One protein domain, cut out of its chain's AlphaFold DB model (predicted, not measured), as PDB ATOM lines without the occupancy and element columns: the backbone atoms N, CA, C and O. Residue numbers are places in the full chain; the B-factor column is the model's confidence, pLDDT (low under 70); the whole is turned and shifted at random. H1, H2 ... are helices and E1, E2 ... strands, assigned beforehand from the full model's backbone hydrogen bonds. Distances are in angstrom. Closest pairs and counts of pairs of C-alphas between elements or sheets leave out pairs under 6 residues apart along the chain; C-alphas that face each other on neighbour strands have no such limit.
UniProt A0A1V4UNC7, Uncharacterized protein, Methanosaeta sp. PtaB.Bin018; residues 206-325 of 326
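This is residues 206 to 325 of the 326 residues of an uncharacterized protein of Methanosaeta sp. PtaB.Bin018 (UniProt A0A1V4UNC7). Two lobes lie end to end along the longest axis: one is a curled, strongly twisted sheet of E3, E2, E1 and E9, the other a strongly twisted sheet of E4, E8, E7, E6 and E5 with the short helix H1 at its far end. The long links E3 to E4 and E8 to E9 cross between the lobes. The printed part has 120 residues, with named elements in the order E1 E2 E3 E4 H1 E5 E6 E7 E8 E9; the class is mostly strand, with under half of the residues in named elements. Both sheets are antiparallel, in the orders E3 - E2 - E1 - E9 and E4 - E8 - E7 - E6 - E5. The whole is compact, with a radius of gyration of the C-alphas of 13.9 A and spans of 46 by 32 by 22 A.

Find C-alpha 206 at (-8.686, 33.299, 61.481), where E1 begins; it runs to residue 209. E2, residues 220 to 228, is the longest strand at 19.5 A and bends by 78 degrees at residue 225. Go on to E3, residues 245 to 249, 13.4 A, and E4, residues 263 to 266. H1, residues 269 to 274, begins at C-alpha 269 at (-28.447, 39.761, 28.941). Then come E5, residues 279 to 283, E6, residues 286 to 289, E7, residues 295 to 299, 12.8 A, and E8, residues 302 to 306, 13.0 A. E9, residues 320 to 324, ends at C-alpha 324 at (-4.936, 30.085, 62.088).

Look first at E5 E6 E7 E8, a meander, each strand the antiparallel neighbour of the one before. N 288 and O 280 are 2.8 A apart in E6 and E5, N 287 and O 296 2.8 A in E6 and E7, and N 297 and O 304 2.8 A in E7 and E8, within hydrogen-bond range. E4 is an edge strand beside E8, with N 264 and O 305 2.9 A apart. H1 is only just on this sheet, with 5 pairs of C-alphas within 10 A, and only grazes it with residues 269 to 273. In H1 every O i to N i+4 pair is within hydrogen-bond range. E1 E2 E3 form the other meander: E2 pairs with E1 over residues 220 to 223, N 207 to O 222 at 2.8 A, and with E3 over 223 to 228, N 225 to O 247 at 2.9 A. E9 is the edge strand beside E1, N 324 to O 206 at 2.7 A. E3 and E4 are apart, as are E8 and E9.

The two C-alphas farthest apart, those of Ser 270 and Arg 325, are 46.0 A apart. The printed part has no cut. The links E2 to E3, E3 to E4 and E8 to E9 are long. Look for pLDDT under 70 at residues 251 to 253, 260 to 261 and 308 to 312; the mean of the printed part is 82.4.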
ATOM      1  N   LEU A 206      -9.058  32.427  62.585       90.25
ATOM      2  CA  LEU A 206      -8.686  33.299  61.481       90.25
ATOM      3  C   LEU A 206      -8.427  32.427  60.258       90.25
ATOM      4  O   LEU A 206      -7.606  31.519  60.311       90.25
ATOM      5  N   ILE A 207      -9.102  32.713  59.153       89.94
ATOM      6  CA  ILE A 207      -8.877  32.018  57.888       89.94
ATOM      7  C   ILE A 207      -8.267  32.966  56.871       89.94
ATOM      8  O   ILE A 207      -8.669  34.129  56.768       89.94
ATOM      9  N   ARG A 208      -7.310  32.449  56.102       88.94
ATOM     10  CA  ARG A 208      -6.785  33.105  54.908       88.94
ATOM     11  C   ARG A 208      -7.327  32.402  53.683       88.94
ATOM     12  O   ARG A 208      -7.185  31.189  53.560       88.94
ATOM     13  N   TYR A 209      -7.963  33.150  52.791       87.81
ATOM     14  CA  TYR A 209      -8.621  32.575  51.625       87.81
ATOM     15  C   TYR A 209      -8.526  33.487  50.406       87.81
ATOM     16  O   TYR A 209      -8.436  34.715  50.514       87.81
ATOM     17  N   TYR A 210      -8.584  32.864  49.233       85.19
ATOM     18  CA  TYR A 210      -8.736  33.567  47.967       85.19
ATOM     19  C   TYR A 210     -10.224  33.670  47.625       85.19
ATOM     20  O   TYR A 210     -10.901  32.642  47.528       85.19
ATOM     21  N   PRO A 211     -10.777  34.878  47.424       80.44
ATOM     22  CA  PRO A 211     -12.166  35.048  47.029       80.44
ATOM     23  C   PRO A 211     -12.527  34.196  45.829       80.44
ATOM     24  O   PRO A 211     -11.861  34.265  44.797       80.44
ATOM     25  N   TYR A 212     -13.601  33.420  45.953       78.31
ATOM     26  CA  TYR A 212     -14.077  32.548  44.882       78.31
ATOM     27  C   TYR A 212     -13.041  31.509  44.406       78.31
ATOM     28  O   TYR A 212     -13.176  30.983  43.302       78.31
ATOM     29  N   GLY A 213     -12.006  31.230  45.211       79.31
ATOM     30  CA  GLY A 213     -10.876  30.369  44.850       79.31
ATOM     31  C   GLY A 213      -9.905  30.991  43.836       79.31
ATOM     32  O   GLY A 213      -9.084  30.281  43.260       79.31
ATOM     33  N   ASP A 214     -10.000  32.297  43.572       76.69
ATOM     34  CA  ASP A 214      -9.186  32.977  42.565       76.69
ATOM     35  C   ASP A 214      -7.859  33.486  43.144       76.69
ATOM     36  O   ASP A 214      -7.784  34.580  43.710       76.69
ATOM     37  N   ILE A 215      -6.797  32.708  42.928       80.56
ATOM     38  CA  ILE A 215      -5.429  33.014  43.378       80.56
ATOM     39  C   ILE A 215      -4.823  34.287  42.763       80.56
ATOM     40  O   ILE A 215      -3.750  34.719  43.178       80.56
ATOM     41  N   THR A 216      -5.463  34.883  41.749       78.38
ATOM     42  CA  THR A 216      -5.020  36.161  41.164       78.38
ATOM     43  C   THR A 216      -5.475  37.372  41.979       78.38
ATOM     44  O   THR A 216      -4.977  38.480  41.767       78.38
ATOM     45  N   ARG A 217      -6.411  37.176  42.917       75.69
ATOM     46  CA  ARG A 217      -6.882  38.213  43.838       75.69
ATOM     47  C   ARG A 217      -6.012  38.263  45.088       75.69
ATOM     48  O   ARG A 217      -5.299  37.322  45.423       75.69
ATOM     49  N   GLU A 218      -6.088  39.390  45.786       81.75
ATOM     50  CA  GLU A 218      -5.440  39.540  47.084       81.75
ATOM     51  C   GLU A 218      -5.997  38.506  48.072       81.75
ATOM     52  O   GLU A 218      -7.209  38.299  48.149       81.75
ATOM     53  N   LEU A 219      -5.092  37.854  48.802       83.62
ATOM     54  CA  LEU A 219      -5.428  36.938  49.883       83.62
ATOM     55  C   LEU A 219      -6.089  37.732  51.015       83.62
ATOM     56  O   LEU A 219      -5.519  38.714  51.490       83.62
ATOM     57  N   ILE A 220      -7.265  37.301  51.468       85.19
ATOM     58  CA  ILE A 220      -7.973  37.951  52.575       85.19
ATOM     59  C   ILE A 220      -7.833  37.133  53.841       85.19
ATOM     60  O   ILE A 220      -7.981  35.916  53.818       85.19
ATOM     61  N   GLU A 221      -7.594  37.835  54.946       87.75
ATOM     62  CA  GLU A 221      -7.632  37.291  56.297       87.75
ATOM     63  C   GLU A 221      -8.907  37.762  57.007       87.75
ATOM     64  O   GLU A 221      -9.121  38.967  57.180       87.75
ATOM     65  N   SER A 222      -9.733  36.812  57.448       88.75
ATOM     66  CA  SER A 222     -10.984  37.099  58.156       88.75
ATOM     67  C   SER A 222     -11.223  36.143  59.322       88.75
ATOM     68  O   SER A 222     -10.770  35.004  59.320       88.75
ATOM     69  N   GLU A 223     -11.980  36.600  60.318       91.12
ATOM     70  CA  GLU A 223     -12.453  35.785  61.439       91.12
ATOM     71  C   GLU A 223     -13.712  35.007  61.036       91.12
ATOM     72  O   GLU A 223     -14.669  35.596  60.518       91.12
ATOM     73  N   VAL A 224     -13.733  33.703  61.319       91.06
ATOM     74  CA  VAL A 224     -14.902  32.835  61.144       91.06
ATOM     75  C   VAL A 224     -15.944  33.156  62.206       91.06
ATOM     76  O   VAL A 224     -15.686  33.085  63.406       91.06
ATOM     77  N   LEU A 225     -17.159  33.482  61.772       90.19
ATOM     78  CA  LEU A 225     -18.280  33.736  62.674       90.19
ATOM     79  C   LEU A 225     -19.131  32.494  62.903       90.19
ATOM     80  O   LEU A 225     -19.506  32.197  64.035       90.19
ATOM     81  N   TYR A 226     -19.504  31.814  61.823       91.31
ATOM     82  CA  TYR A 226     -20.300  30.592  61.842       91.31
ATOM     83  C   TYR A 226     -20.306  29.952  60.457       91.31
ATOM     84  O   TYR A 226     -19.986  30.591  59.454       91.31
ATOM     85  N   TYR A 227     -20.709  28.686  60.412       91.56
ATOM     86  CA  TYR A 227     -20.913  27.936  59.182       91.56
ATOM     87  C   TYR A 227     -22.400  27.901  58.828       91.56
ATOM     88  O   TYR A 227     -23.238  27.665  59.701       91.56
ATOM     89  N   VAL A 228     -22.724  28.105  57.555       89.75
ATOM     90  CA  VAL A 228     -24.088  27.978  57.028       89.75
ATOM     91  C   VAL A 228     -24.154  26.873  55.992       89.75
ATOM     92  O   VAL A 228     -23.219  26.662  55.221       89.75
ATOM     93  N   LYS A 229     -25.278  26.163  55.951       91.38
ATOM     94  CA  LYS A 229     -25.582  25.214  54.879       91.38
ATOM     95  C   LYS A 229     -26.228  25.929  53.702       91.38
ATOM     96  O   LYS A 229     -26.797  27.011  53.838       91.38
ATOM     97  N   GLU A 230     -26.202  25.277  52.545       86.88
ATOM     98  CA  GLU A 230     -26.977  25.720  51.389       86.88
ATOM     99  C   GLU A 230     -28.440  25.977  51.782       86.88
ATOM    100  O   GLU A 230     -29.057  25.215  52.530       86.88
ATOM    101  N   SER A 231     -29.001  27.064  51.259       85.56
ATOM    102  CA  SER A 231     -30.345  27.567  51.544       85.56
ATOM    103  C   SER A 231     -30.603  28.102  52.963       85.56
ATOM    104  O   SER A 231     -31.694  28.638  53.191       85.56
ATOM    105  N   GLU A 232     -29.657  28.025  53.903       88.25
ATOM    106  CA  GLU A 232     -29.777  28.697  55.204       88.25
ATOM    107  C   GLU A 232     -29.546  30.205  55.063       88.25
ATOM    108  O   GLU A 232     -28.871  30.667  54.148       88.25
ATOM    109  N   THR A 233     -30.145  31.008  55.940       86.81
ATOM    110  CA  THR A 233     -29.969  32.464  55.889       86.81
ATOM    111  C   THR A 233     -28.555  32.833  56.337       86.81
ATOM    112  O   THR A 233     -28.159  32.473  57.442       86.81
ATOM    113  N   MET A 234     -27.816  33.584  55.515       85.12
ATOM    114  CA  MET A 234     -26.412  33.920  55.796       85.12
ATOM    115  C   MET A 234     -26.223  34.886  56.969       85.12
ATOM    116  O   MET A 234     -25.148  34.900  57.543       85.12
ATOM    117  N   TRP A 235     -27.233  35.686  57.320       84.88
ATOM    118  CA  TRP A 235     -27.306  36.522  58.531       84.88
ATOM    119  C   TRP A 235     -28.772  36.904  58.799       84.88
ATOM    120  O   TRP A 235     -29.612  36.735  57.910       84.88
ATOM    121  N   PRO A 236     -29.152  37.421  59.982       81.56
ATOM    122  CA  PRO A 236     -30.530  37.838  60.241       81.56
ATOM    123  C   PRO A 236     -31.048  38.851  59.204       81.56
ATOM    124  O   PRO A 236     -30.547  39.965  59.104       81.56
ATOM    125  N   GLY A 237     -32.063  38.459  58.426       80.81
ATOM    126  CA  GLY A 237     -32.627  39.278  57.342       80.81
ATOM    127  C   GLY A 237     -31.840  39.253  56.023       80.81
ATOM    128  O   GLY A 237     -32.270  39.885  55.060       80.81
ATOM    129  N   GLY A 238     -30.728  38.517  55.964       78.50
ATOM    130  CA  GLY A 238     -29.918  38.331  54.767       78.50
ATOM    131  C   GLY A 238     -30.514  37.347  53.752       78.50
ATOM    132  O   GLY A 238     -31.568  36.743  53.986       78.50
ATOM    133  N   PRO A 239     -29.846  37.154  52.605       77.75
ATOM    134  CA  PRO A 239     -30.233  36.153  51.623       77.75
ATOM    135  C   PRO A 239     -29.947  34.733  52.117       77.75
ATOM    136  O   PRO A 239     -29.174  34.503  53.051       77.75
ATOM    137  N   ARG A 240     -30.560  33.763  51.435       82.31
ATOM    138  CA  ARG A 240     -30.203  32.353  51.582       82.31
ATOM    139  C   ARG A 240     -28.851  32.078  50.935       82.31
ATOM    140  O   ARG A 240     -28.587  32.583  49.846       82.31
ATOM    141  N   ALA A 241     -28.047  31.256  51.593       84.00
ATOM    142  CA  ALA A 241     -26.750  30.835  51.117       84.00
ATOM    143  C   ALA A 241     -26.909  30.016  49.822       84.00
ATOM    144  O   ALA A 241     -27.688  29.058  49.802       84.00
ATOM    145  N   PRO A 242     -26.193  30.362  48.745       80.56
ATOM    146  CA  PRO A 242     -26.211  29.600  47.498       80.56
ATOM    147  C   PRO A 242     -25.524  28.234  47.629       80.56
ATOM    148  O   PRO A 242     -25.783  27.337  46.843       80.56
ATOM    149  N   PHE A 243     -24.650  28.064  48.616       85.94
ATOM    150  CA  PHE A 243     -23.954  26.819  48.932       85.94
ATOM    151  C   PHE A 243     -23.472  26.873  50.389       85.94
ATOM    152  O   PHE A 243     -23.632  27.899  51.050       85.94
ATOM    153  N   ALA A 244     -22.920  25.774  50.901       88.75
ATOM    154  CA  ALA A 244     -22.427  25.706  52.275       88.75
ATOM    155  C   ALA A 244     -21.029  26.331  52.436       88.75
ATOM    156  O   ALA A 244     -20.183  26.178  51.555       88.75
ATOM    157  N   GLY A 245     -20.779  27.004  53.559       91.50
ATOM    158  CA  GLY A 245     -19.468  27.575  53.874       91.50
ATOM    159  C   GLY A 245     -19.486  28.528  55.069       91.50
ATOM    160  O   GLY A 245     -20.490  28.647  55.778       91.50
ATOM    161  N   TYR A 246     -18.379  29.235  55.271       92.38
ATOM    162  CA  TYR A 246     -18.179  30.138  56.401       92.38
ATOM    163  C   TYR A 246     -18.692  31.544  56.125       92.38
ATOM    164  O   TYR A 246     -18.454  32.128  55.066       92.38
ATOM    165  N   ILE A 247     -19.348  32.111  57.128       91.50
ATOM    166  CA  ILE A 247     -19.607  33.542  57.221       91.50
ATOM    167  C   ILE A 247     -18.463  34.167  58.002       91.50
ATOM    168  O   ILE A 247     -18.100  33.689  59.081       91.50
ATOM    169  N   THR A 248     -17.890  35.226  57.445       90.88
ATOM    170  CA  THR A 248     -16.631  35.797  57.914       90.88
ATOM    171  C   THR A 248     -16.762  37.291  58.159       90.88
ATOM    172  O   THR A 248     -17.689  37.945  57.678       90.88
ATOM    173  N   LYS A 249     -15.837  37.855  58.931       88.19
ATOM    174  CA  LYS A 249     -15.678  39.308  59.060       88.19
ATOM    175  C   LYS A 249     -14.202  39.678  59.136       88.19
ATOM    176  O   LYS A 249     -13.416  38.981  59.781       88.19
ATOM    177  N   VAL A 250     -13.843  40.841  58.610       79.75
ATOM    178  CA  VAL A 250     -12.579  41.490  58.972       79.75
ATOM    179  C   VAL A 250     -12.586  41.839  60.467       79.75
ATOM    180  O   VAL A 250     -13.538  42.429  60.993       79.75
ATOM    181  N   ARG A 251     -11.501  41.502  61.173       69.31
ATOM    182  CA  ARG A 251     -11.341  41.805  62.602       69.31
ATOM    183  C   ARG A 251     -11.483  43.312  62.856       69.31
ATOM    184  O   ARG A 251     -10.821  44.131  62.231       69.31
ATOM    185  N   GLY A 252     -12.327  43.677  63.823       65.88
ATOM    186  CA  GLY A 252     -12.594  45.076  64.182       65.88
ATOM    187  C   GLY A 252     -13.697  45.753  63.361       65.88
ATOM    188  O   GLY A 252     -14.038  46.897  63.659       65.88
ATOM    189  N   ASN A 253     -14.288  45.058  62.384       66.56
ATOM    190  CA  ASN A 253     -15.499  45.497  61.697       66.56
ATOM    191  C   ASN A 253     -16.756  44.869  62.337       66.56
ATOM    192  O   ASN A 253     -16.706  43.765  62.881       66.56
ATOM    193  N   ASN A 254     -17.891  45.573  62.267       71.88
ATOM    194  CA  ASN A 254     -19.194  45.091  62.759       71.88
ATOM    195  C   ASN A 254     -20.071  44.495  61.648       71.88
ATOM    196  O   ASN A 254     -21.173  44.029  61.927       71.88
ATOM    197  N   ILE A 255     -19.599  44.555  60.404       72.12
ATOM    198  CA  ILE A 255     -20.292  44.079  59.208       72.12
ATOM    199  C   ILE A 255     -19.561  42.826  58.725       72.12
ATOM    200  O   ILE A 255     -18.328  42.799  58.720       72.12
ATOM    201  N   THR A 256     -20.314  41.788  58.358       72.62
ATOM    202  CA  THR A 256     -19.732  40.569  57.764       72.62
ATOM    203  C   THR A 256     -19.170  40.866  56.377       72.62
ATOM    204  O   THR A 256     -19.681  41.741  55.680       72.62
ATOM    205  N   ASP A 257     -18.155  40.129  55.936       76.69
ATOM    206  CA  ASP A 257     -17.562  40.334  54.607       76.69
ATOM    207  C   ASP A 257     -18.604  40.120  53.500       76.69
ATOM    208  O   ASP A 257     -18.567  40.782  52.462       76.69
ATOM    209  N   GLN A 258     -19.583  39.247  53.764       78.75
ATOM    210  CA  GLN A 258     -20.697  38.951  52.869       78.75
ATOM    211  C   GLN A 258     -21.783  40.037  52.847       78.75
ATOM    212  O   GLN A 258     -22.497  40.156  51.847       78.75
ATOM    213  N   GLU A 259     -21.895  40.837  53.912       72.44
ATOM    214  CA  GLU A 259     -22.786  42.003  54.014       72.44
ATOM    215  C   GLU A 259     -22.110  43.305  53.570       72.44
ATOM    216  O   GLU A 259     -22.812  44.253  53.222       72.44
ATOM    217  N   ALA A 260     -20.772  43.364  53.529       69.38
ATOM    218  CA  ALA A 260     -19.965  44.538  53.157       69.38
ATOM    219  C   ALA A 260     -20.091  44.933  51.674       69.38
ATOM    220  O   ALA A 260     -19.195  45.525  51.071       69.38
ATOM    221  N   GLY A 261     -21.233  44.601  51.094       69.38
ATOM    222  CA  GLY A 261     -21.480  44.602  49.705       69.38
ATOM    223  C   GLY A 261     -22.761  45.280  49.183       69.38
ATOM    224  O   GLY A 261     -23.875  44.939  49.549       69.38
ATOM    225  N   GLN A 262     -22.578  46.165  48.204       71.94
ATOM    226  CA  GLN A 262     -23.426  46.720  47.145       71.94
ATOM    227  C   GLN A 262     -23.725  45.890  45.850       71.94
ATOM    228  O   GLN A 262     -22.881  45.590  45.000       71.94
ATOM    229  N   ILE A 263     -25.011  45.594  45.633       76.62
ATOM    230  CA  ILE A 263     -25.527  45.262  44.295       76.62
ATOM    231  C   ILE A 263     -25.435  46.528  43.438       76.62
ATOM    232  O   ILE A 263     -26.014  47.556  43.798       76.62
ATOM    233  N   ILE A 264     -24.741  46.455  42.304       80.94
ATOM    234  CA  ILE A 264     -24.531  47.602  41.409       80.94
ATOM    235  C   ILE A 264     -25.604  47.701  40.316       80.94
ATOM    236  O   ILE A 264     -25.815  48.776  39.756       80.94
ATOM    237  N   GLY A 265     -26.334  46.616  40.028       84.31
ATOM    238  CA  GLY A 265     -27.453  46.654  39.083       84.31
ATOM    239  C   GLY A 265     -28.033  45.291  38.708       84.31
ATOM    240  O   GLY A 265     -27.701  44.261  39.290       84.31
ATOM    241  N   SER A 266     -28.927  45.286  37.719       85.94
ATOM    242  CA  SER A 266     -29.420  44.064  37.071       85.94
ATOM    243  C   SER A 266     -28.504  43.658  35.918       85.94
ATOM    244  O   SER A 266     -27.967  44.515  35.219       85.94
ATOM    245  N   ALA A 267     -28.344  42.353  35.701       85.44
ATOM    246  CA  ALA A 267     -27.481  41.847  34.643       85.44
ATOM    247  C   ALA A 267     -28.058  42.151  33.254       85.44
ATOM    248  O   ALA A 267     -29.232  41.896  32.975       85.44
ATOM    249  N   ASN A 268     -27.210  42.681  32.372       88.81
ATOM    250  CA  ASN A 268     -27.543  42.903  30.972       88.81
ATOM    251  C   ASN A 268     -27.388  41.584  30.203       88.81
ATOM    252  O   ASN A 268     -26.281  41.068  30.082       88.81
ATOM    253  N   THR A 269     -28.477  41.049  29.651       86.56
ATOM    254  CA  THR A 269     -28.447  39.761  28.941       86.56
ATOM    255  C   THR A 269     -27.526  39.779  27.726       86.56
ATOM    256  O   THR A 269     -26.837  38.799  27.491       86.56
ATOM    257  N   SER A 270     -27.430  40.902  27.006       90.19
ATOM    258  CA  SER A 270     -26.511  41.020  25.865       90.19
ATOM    259  C   SER A 270     -25.047  40.918  26.285       90.19
ATOM    260  O   SER A 270     -24.246  40.371  25.538       90.19
ATOM    261  N   TYR A 271     -24.708  41.413  27.480       88.19
ATOM    262  CA  TYR A 271     -23.373  41.254  28.052       88.19
ATOM    263  C   TYR A 271     -23.107  39.797  28.440       88.19
ATOM    264  O   TYR A 271     -22.057  39.260  28.100       88.19
ATOM    265  N   LEU A 272     -24.069  39.151  29.113       88.31
ATOM    266  CA  LEU A 272     -23.948  37.746  29.516       88.31
ATOM    267  C   LEU A 272     -23.775  36.822  28.306       88.31
ATOM    268  O   LEU A 272     -22.984  35.887  28.354       88.31
ATOM    269  N   ASP A 273     -24.499  37.094  27.220       89.25
ATOM    270  CA  ASP A 273     -24.411  36.309  25.992       89.25
ATOM    271  C   ASP A 273     -23.052  36.487  25.298       89.25
ATOM    272  O   ASP A 273     -22.522  35.520  24.751       89.25
ATOM    273  N   SER A 274     -22.472  37.696  25.326       90.94
ATOM    274  CA  SER A 274     -21.190  37.977  24.666       90.94
ATOM    275  C   SER A 274     -19.959  37.552  25.467       90.94
ATOM    276  O   SER A 274     -18.930  37.303  24.852       90.94
ATOM    277  N   HIS A 275     -20.057  37.449  26.796       89.94
ATOM    278  CA  HIS A 275     -18.952  37.052  27.691       89.94
ATOM    279  C   HIS A 275     -19.185  35.669  28.311       89.94
ATOM    280  O   HIS A 275     -18.621  35.323  29.344       89.94
ATOM    281  N   LYS A 276     -20.049  34.851  27.701       88.44
ATOM    282  CA  LYS A 276     -20.457  33.553  28.252       88.44
ATOM    283  C   LYS A 276     -19.278  32.622  28.555       88.44
ATOM    284  O   LYS A 276     -19.347  31.870  29.521       88.44
ATOM    285  N   ASP A 277     -18.223  32.681  27.745       91.38
ATOM    286  CA  ASP A 277     -17.028  31.844  27.904       91.38
ATOM    287  C   ASP A 277     -16.123  32.306  29.064       91.38
ATOM    288  O   ASP A 277     -15.289  31.543  29.544       91.38
ATOM    289  N   GLU A 278     -16.317  33.536  29.542       88.38
ATOM    290  CA  GLU A 278     -15.587  34.151  30.656       88.38
ATOM    291  C   GLU A 278     -16.388  34.086  31.966       88.38
ATOM    292  O   GLU A 278     -15.870  34.378  33.042       88.38
ATOM    293  N   ILE A 279     -17.657  33.680  31.905       89.50
ATOM    294  CA  ILE A 279     -18.529  33.570  33.070       89.50
ATOM    295  C   ILE A 279     -18.475  32.139  33.609       89.50
ATOM    296  O   ILE A 279     -19.019  31.204  33.020       89.50
ATOM    297  N   VAL A 280     -17.855  31.976  34.775       86.56
ATOM    298  CA  VAL A 280     -17.701  30.691  35.463       86.56
ATOM    299  C   VAL A 280     -18.649  30.588  36.651       86.56
ATOM    300  O   VAL A 280     -18.846  31.545  37.394       86.56
ATOM    301  N   GLU A 281     -19.255  29.422  36.854       85.69
ATOM    302  CA  GLU A 281     -20.053  29.165  38.053       85.69
ATOM    303  C   GLU A 281     -19.117  28.918  39.244       85.69
ATOM    304  O   GLU A 281     -18.284  28.015  39.210       85.69
ATOM    305  N   VAL A 282     -19.244  29.730  40.294       75.94
ATOM    306  CA  VAL A 282     -18.431  29.625  41.524       75.94
ATOM    307  C   VAL A 282     -19.217  28.996  42.678       75.94
ATOM    308  O   VAL A 282     -18.650  28.541  43.672       75.94
ATOM    309  N   GLY A 283     -20.534  28.891  42.519       71.31
ATOM    310  CA  GLY A 283     -21.437  28.159  43.393       71.31
ATOM    311  C   GLY A 283     -22.859  28.196  42.851       71.31
ATOM    312  O   GLY A 283     -23.123  28.942  41.911       71.31
ATOM    313  N   SER A 284     -23.777  27.408  43.420       76.31
ATOM    314  CA  SER A 284     -25.120  27.247  42.854       76.31
ATOM    315  C   SER A 284     -25.792  28.605  42.634       76.31
ATOM    316  O   SER A 284     -26.133  29.307  43.584       76.31
ATOM    317  N   SER A 285     -26.021  28.977  41.371       78.69
ATOM    318  CA  SER A 285     -26.628  30.269  40.983       78.69
ATOM    319  C   SER A 285     -25.776  31.529  41.233       78.69
ATOM    320  O   SER A 285     -26.302  32.644  41.126       78.69
ATOM    321  N   VAL A 286     -24.481  31.371  41.511       81.62
ATOM    322  CA  VAL A 286     -23.485  32.448  41.593       81.62
ATOM    323  C   VAL A 286     -22.442  32.239  40.511       81.62
ATOM    324  O   VAL A 286     -21.745  31.223  40.474       81.62
ATOM    325  N   PHE A 287     -22.311  33.234  39.648       86.50
ATOM    326  CA  PHE A 287     -21.363  33.217  38.550       86.50
ATOM    327  C   PHE A 287     -20.387  34.370  38.694       86.50
ATOM    328  O   PHE A 287     -20.742  35.438  39.186       86.50
ATOM    329  N   ARG A 288     -19.161  34.159  38.245       85.38
ATOM    330  CA  ARG A 288     -18.111  35.159  38.210       85.38
ATOM    331  C   ARG A 288     -17.697  35.371  36.771       85.38
ATOM    332  O   ARG A 288     -17.391  34.415  36.075       85.38
ATOM    333  N   ASP A 289     -17.651  36.622  36.363       86.81
ATOM    334  CA  ASP A 289     -16.938  37.032  35.165       86.81
ATOM    335  C   ASP A 289     -15.439  37.073  35.496       86.81
ATOM    336  O   ASP A 289     -15.016  37.802  36.399       86.81
ATOM    337  N   VAL A 290     -14.644  36.216  34.855       82.19
ATOM    338  CA  VAL A 290     -13.232  36.051  35.220       82.19
ATOM    339  C   VAL A 290     -12.370  37.252  34.849       82.19
ATOM    340  O   VAL A 290     -11.409  37.511  35.573       82.19
ATOM    341  N   ASP A 291     -12.730  37.976  33.784       83.69
ATOM    342  CA  ASP A 291     -11.976  39.119  33.259       83.69
ATOM    343  C   ASP A 291     -12.195  40.361  34.127       83.69
ATOM    344  O   ASP A 291     -11.255  41.004  34.595       83.69
ATOM    345  N   THR A 292     -13.457  40.659  34.428       80.94
ATOM    346  CA  THR A 292     -13.827  41.859  35.192       80.94
ATOM    347  C   THR A 292     -13.855  41.631  36.702       80.94
ATOM    348  O   THR A 292     -13.807  42.583  37.482       80.94
ATOM    349  N   GLY A 293     -13.972  40.375  37.140       76.69
ATOM    350  CA  GLY A 293     -14.188  40.018  38.541       76.69
ATOM    351  C   GLY A 293     -15.590  40.351  39.060       76.69
ATOM    352  O   GLY A 293     -15.811  40.269  40.271       76.69
ATOM    353  N   LEU A 294     -16.524  40.732  38.178       80.81
ATOM    354  CA  LEU A 294     -17.919  40.981  38.528       80.81
ATOM    355  C   LEU A 294     -18.612  39.690  38.951       80.81
ATOM    356  O   LEU A 294     -18.396  38.626  38.365       80.81
ATOM    357  N   ILE A 295     -19.503  39.803  39.936       84.06
ATOM    358  CA  ILE A 295     -20.271  38.658  40.418       84.06
ATOM    359  C   ILE A 295     -21.730  38.796  40.014       84.06
ATOM    360  O   ILE A 295     -22.366  39.827  40.234       84.06
ATOM    361  N   ILE A 296     -22.251  37.730  39.422       86.81
ATOM    362  CA  ILE A 296     -23.579  37.626  38.843       86.81
ATOM    363  C   ILE A 296     -24.394  36.647  39.692       86.81
ATOM    364  O   ILE A 296     -24.076  35.462  39.783       86.81
ATOM    365  N   TYR A 297     -25.480  37.130  40.287       82.75
ATOM    366  CA  TYR A 297     -26.368  36.340  41.140       82.75
ATOM    367  C   TYR A 297     -27.685  36.093  40.444       82.75
ATOM    368  O   TYR A 297     -28.412  37.035  40.117       82.75
ATOM    369  N   LYS A 298     -28.043  34.823  40.287       81.69
ATOM    370  CA  LYS A 298     -29.366  34.437  39.812       81.69
ATOM    371  C   LYS A 298     -30.269  34.150  41.006       81.69
ATOM    372  O   LYS A 298     -30.045  33.224  41.775       81.69
ATOM    373  N   THR A 299     -31.323  34.943  41.146       76.75
ATOM    374  CA  THR A 299     -32.344  34.784  42.189       76.75
ATOM    375  C   THR A 299     -33.704  34.491  41.562       76.75
ATOM    376  O   THR A 299     -33.886  34.615  40.348       76.75
ATOM    377  N   ILE A 300     -34.703  34.185  42.394       76.88
ATOM    378  CA  ILE A 300     -36.101  34.081  41.945       76.88
ATOM    379  C   ILE A 300     -36.649  35.397  41.360       76.88
ATOM    380  O   ILE A 300     -37.590  35.364  40.573       76.88
ATOM    381  N   ASN A 301     -36.061  36.541  41.727       78.69
ATOM    382  CA  ASN A 301     -36.541  37.877  41.364       78.69
ATOM    383  C   ASN A 301     -35.775  38.494  40.184       78.69
ATOM    384  O   ASN A 301     -36.132  39.575  39.725       78.69
ATOM    385  N   GLY A 302     -34.733  37.822  39.688       82.44
ATOM    386  CA  GLY A 302     -33.918  38.315  38.584       82.44
ATOM    387  C   GLY A 302     -32.446  37.949  38.708       82.44
ATOM    388  O   GLY A 302     -32.024  37.286  39.660       82.44
ATOM    389  N   THR A 303     -31.679  38.401  37.717       87.12
ATOM    390  CA  THR A 303     -30.220  38.264  37.680       87.12
ATOM    391  C   THR A 303     -29.593  39.618  37.991       87.12
ATOM    392  O   THR A 303     -29.925  40.612  37.340       87.12
ATOM    393  N   TYR A 304     -28.719  39.667  38.987       84.56
ATOM    394  CA  TYR A 304     -28.115  40.895  39.504       84.56
ATOM    395  C   TYR A 304     -26.597  40.841  39.404       84.56
ATOM    396  O   TYR A 304     -26.026  39.755  39.387       84.56
ATOM    397  N   VAL A 305     -25.965  42.009  39.356       85.19
ATOM    398  CA  VAL A 305     -24.508  42.178  39.340       85.19
ATOM    399  C   VAL A 305     -24.085  42.918  40.610       85.19
ATOM    400  O   VAL A 305     -24.739  43.889  40.997       85.19
ATOM    401  N   GLY A 306     -23.016  42.467  41.262       78.62
ATOM    402  CA  GLY A 306     -22.423  43.090  42.455       78.62
ATOM    403  C   GLY A 306     -20.890  43.100  42.417       78.62
ATOM    404  O   GLY A 306     -20.293  42.432  41.572       78.62
ATOM    405  N   GLU A 307     -20.263  43.847  43.337       71.31
ATOM    406  CA  GLU A 307     -18.799  44.030  43.397       71.31
ATOM    407  C   GLU A 307     -18.217  43.933  44.818       71.31
ATOM    408  O   GLU A 307     -18.583  44.699  45.687       71.31
ATOM    409  N   GLY A 308     -17.241  43.074  45.107       63.12
ATOM    410  CA  GLY A 308     -16.501  43.144  46.378       63.12
ATOM    411  C   GLY A 308     -15.907  41.820  46.814       63.12
ATOM    412  O   GLY A 308     -15.701  40.938  45.985       63.12
ATOM    413  N   ILE A 309     -15.557  41.722  48.099       58.53
ATOM    414  CA  ILE A 309     -14.622  40.701  48.581       58.53
ATOM    415  C   ILE A 309     -15.241  39.299  48.546       58.53
ATOM    416  O   ILE A 309     -14.620  38.388  48.019       58.53
ATOM    417  N   SER A 310     -16.476  39.128  49.025       59.53
ATOM    418  CA  SER A 310     -17.230  37.879  48.859       59.53
ATOM    419  C   SER A 310     -18.709  38.149  49.074       59.53
ATOM    420  O   SER A 310     -19.234  37.960  50.161       59.53
ATOM    421  N   TYR A 311     -19.407  38.659  48.074       62.88
ATOM    422  CA  TYR A 311     -20.828  38.941  48.242       62.88
ATOM    423  C   TYR A 311     -21.644  37.677  48.337       62.88
ATOM    424  O   TYR A 311     -21.419  36.762  47.563       62.88
ATOM    425  N   LEU A 312     -22.640  37.671  49.228       61.66
ATOM    426  CA  LEU A 312     -23.788  36.750  49.196       61.66
ATOM    427  C   LEU A 312     -23.431  35.258  49.055       61.66
ATOM    428  O   LEU A 312     -24.257  34.450  48.629       61.66
ATOM    429  N   ALA A 313     -22.198  34.908  49.373       76.06
ATOM    430  CA  ALA A 313     -21.604  33.624  49.120       76.06
ATOM    431  C   ALA A 313     -20.698  33.361  50.320       76.06
ATOM    432  O   ALA A 313     -19.788  34.160  50.586       76.06
ATOM    433  N   PRO A 314     -20.978  32.298  51.083       88.25
ATOM    434  CA  PRO A 314     -20.079  31.868  52.136       88.25
ATOM    435  C   PRO A 314     -18.685  31.572  51.567       88.25
ATOM    436  O   PRO A 314     -18.541  31.274  50.381       88.25
ATOM    437  N   VAL A 315     -17.654  31.629  52.401       90.25
ATOM    438  CA  VAL A 315     -16.319  31.151  52.025       90.25
ATOM    439  C   VAL A 315     -16.355  29.628  52.029       90.25
ATOM    440  O   VAL A 315     -16.663  29.025  53.056       90.25
ATOM    441  N   LYS A 316     -16.090  28.986  50.890       88.12
ATOM    442  CA  LYS A 316     -16.014  27.522  50.847       88.12
ATOM    443  C   LYS A 316     -14.752  27.025  51.533       88.12
ATOM    444  O   LYS A 316     -13.715  27.676  51.446       88.12
ATOM    445  N   ASP A 317     -14.831  25.817  52.081       86.94
ATOM    446  CA  ASP A 317     -13.663  25.083  52.580       86.94
ATOM    447  C   ASP A 317     -12.536  25.041  51.530       86.94
ATOM    448  O   ASP A 317     -11.385  25.313  51.838       86.94
ATOM    449  N   GLU A 318     -12.880  24.807  50.259       85.44
ATOM    450  CA  GLU A 318     -11.924  24.708  49.144       85.44
ATOM    451  C   GLU A 318     -11.238  26.034  48.757       85.44
ATOM    452  O   GLU A 318     -10.334  26.029  47.926       85.44
ATOM    453  N   TRP A 319     -11.683  27.171  49.303       87.88
ATOM    454  CA  TRP A 319     -11.071  28.484  49.055       87.88
ATOM    455  C   TRP A 319     -10.054  28.871  50.129       87.88
ATOM    456  O   TRP A 319      -9.313  29.839  49.941       87.88
ATOM    457  N   ILE A 320     -10.063  28.158  51.257       88.06
ATOM    458  CA  ILE A 320      -9.199  28.420  52.402       88.06
ATOM    459  C   ILE A 320      -7.812  27.864  52.103       88.06
ATOM    460  O   ILE A 320      -7.651  26.680  51.823       88.06
ATOM    461  N   GLU A 321      -6.819  28.739  52.195       87.56
ATOM    462  CA  GLU A 321      -5.408  28.383  52.078       87.56
ATOM    463  C   GLU A 321      -4.821  28.016  53.446       87.56
ATOM    464  O   GLU A 321      -3.999  27.109  53.560       87.56
ATOM    465  N   GLU A 322      -5.249  28.716  54.500       86.06
ATOM    466  CA  GLU A 322      -4.715  28.533  55.849       86.06
ATOM    467  C   GLU A 322      -5.779  28.804  56.918       86.06
ATOM    468  O   GLU A 322      -6.511  29.796  56.848       86.06
ATOM    469  N   VAL A 323      -5.810  27.950  57.946       86.94
ATOM    470  CA  VAL A 323      -6.557  28.162  59.192       86.94
ATOM    471  C   VAL A 323      -5.567  28.466  60.316       86.94
ATOM    472  O   VAL A 323      -4.703  27.655  60.651       86.94
ATOM    473  N   VAL A 324      -5.704  29.639  60.926       86.31
ATOM    474  CA  VAL A 324      -4.936  30.085  62.088       86.31
ATOM    475  C   VAL A 324      -5.843  30.020  63.312       86.31
ATOM    476  O   VAL A 324      -6.696  30.886  63.528       86.31
ATOM    477  N   ARG A 325      -5.637  28.980  64.122       81.75
ATOM    478  CA  ARG A 325      -6.380  28.758  65.368       81.75
ATOM    479  C   ARG A 325      -5.933  29.763  66.438       81.75
ATOM    480  O   ARG A 325      -4.727  29.921  66.657       81.75
TER     481      ARG A 325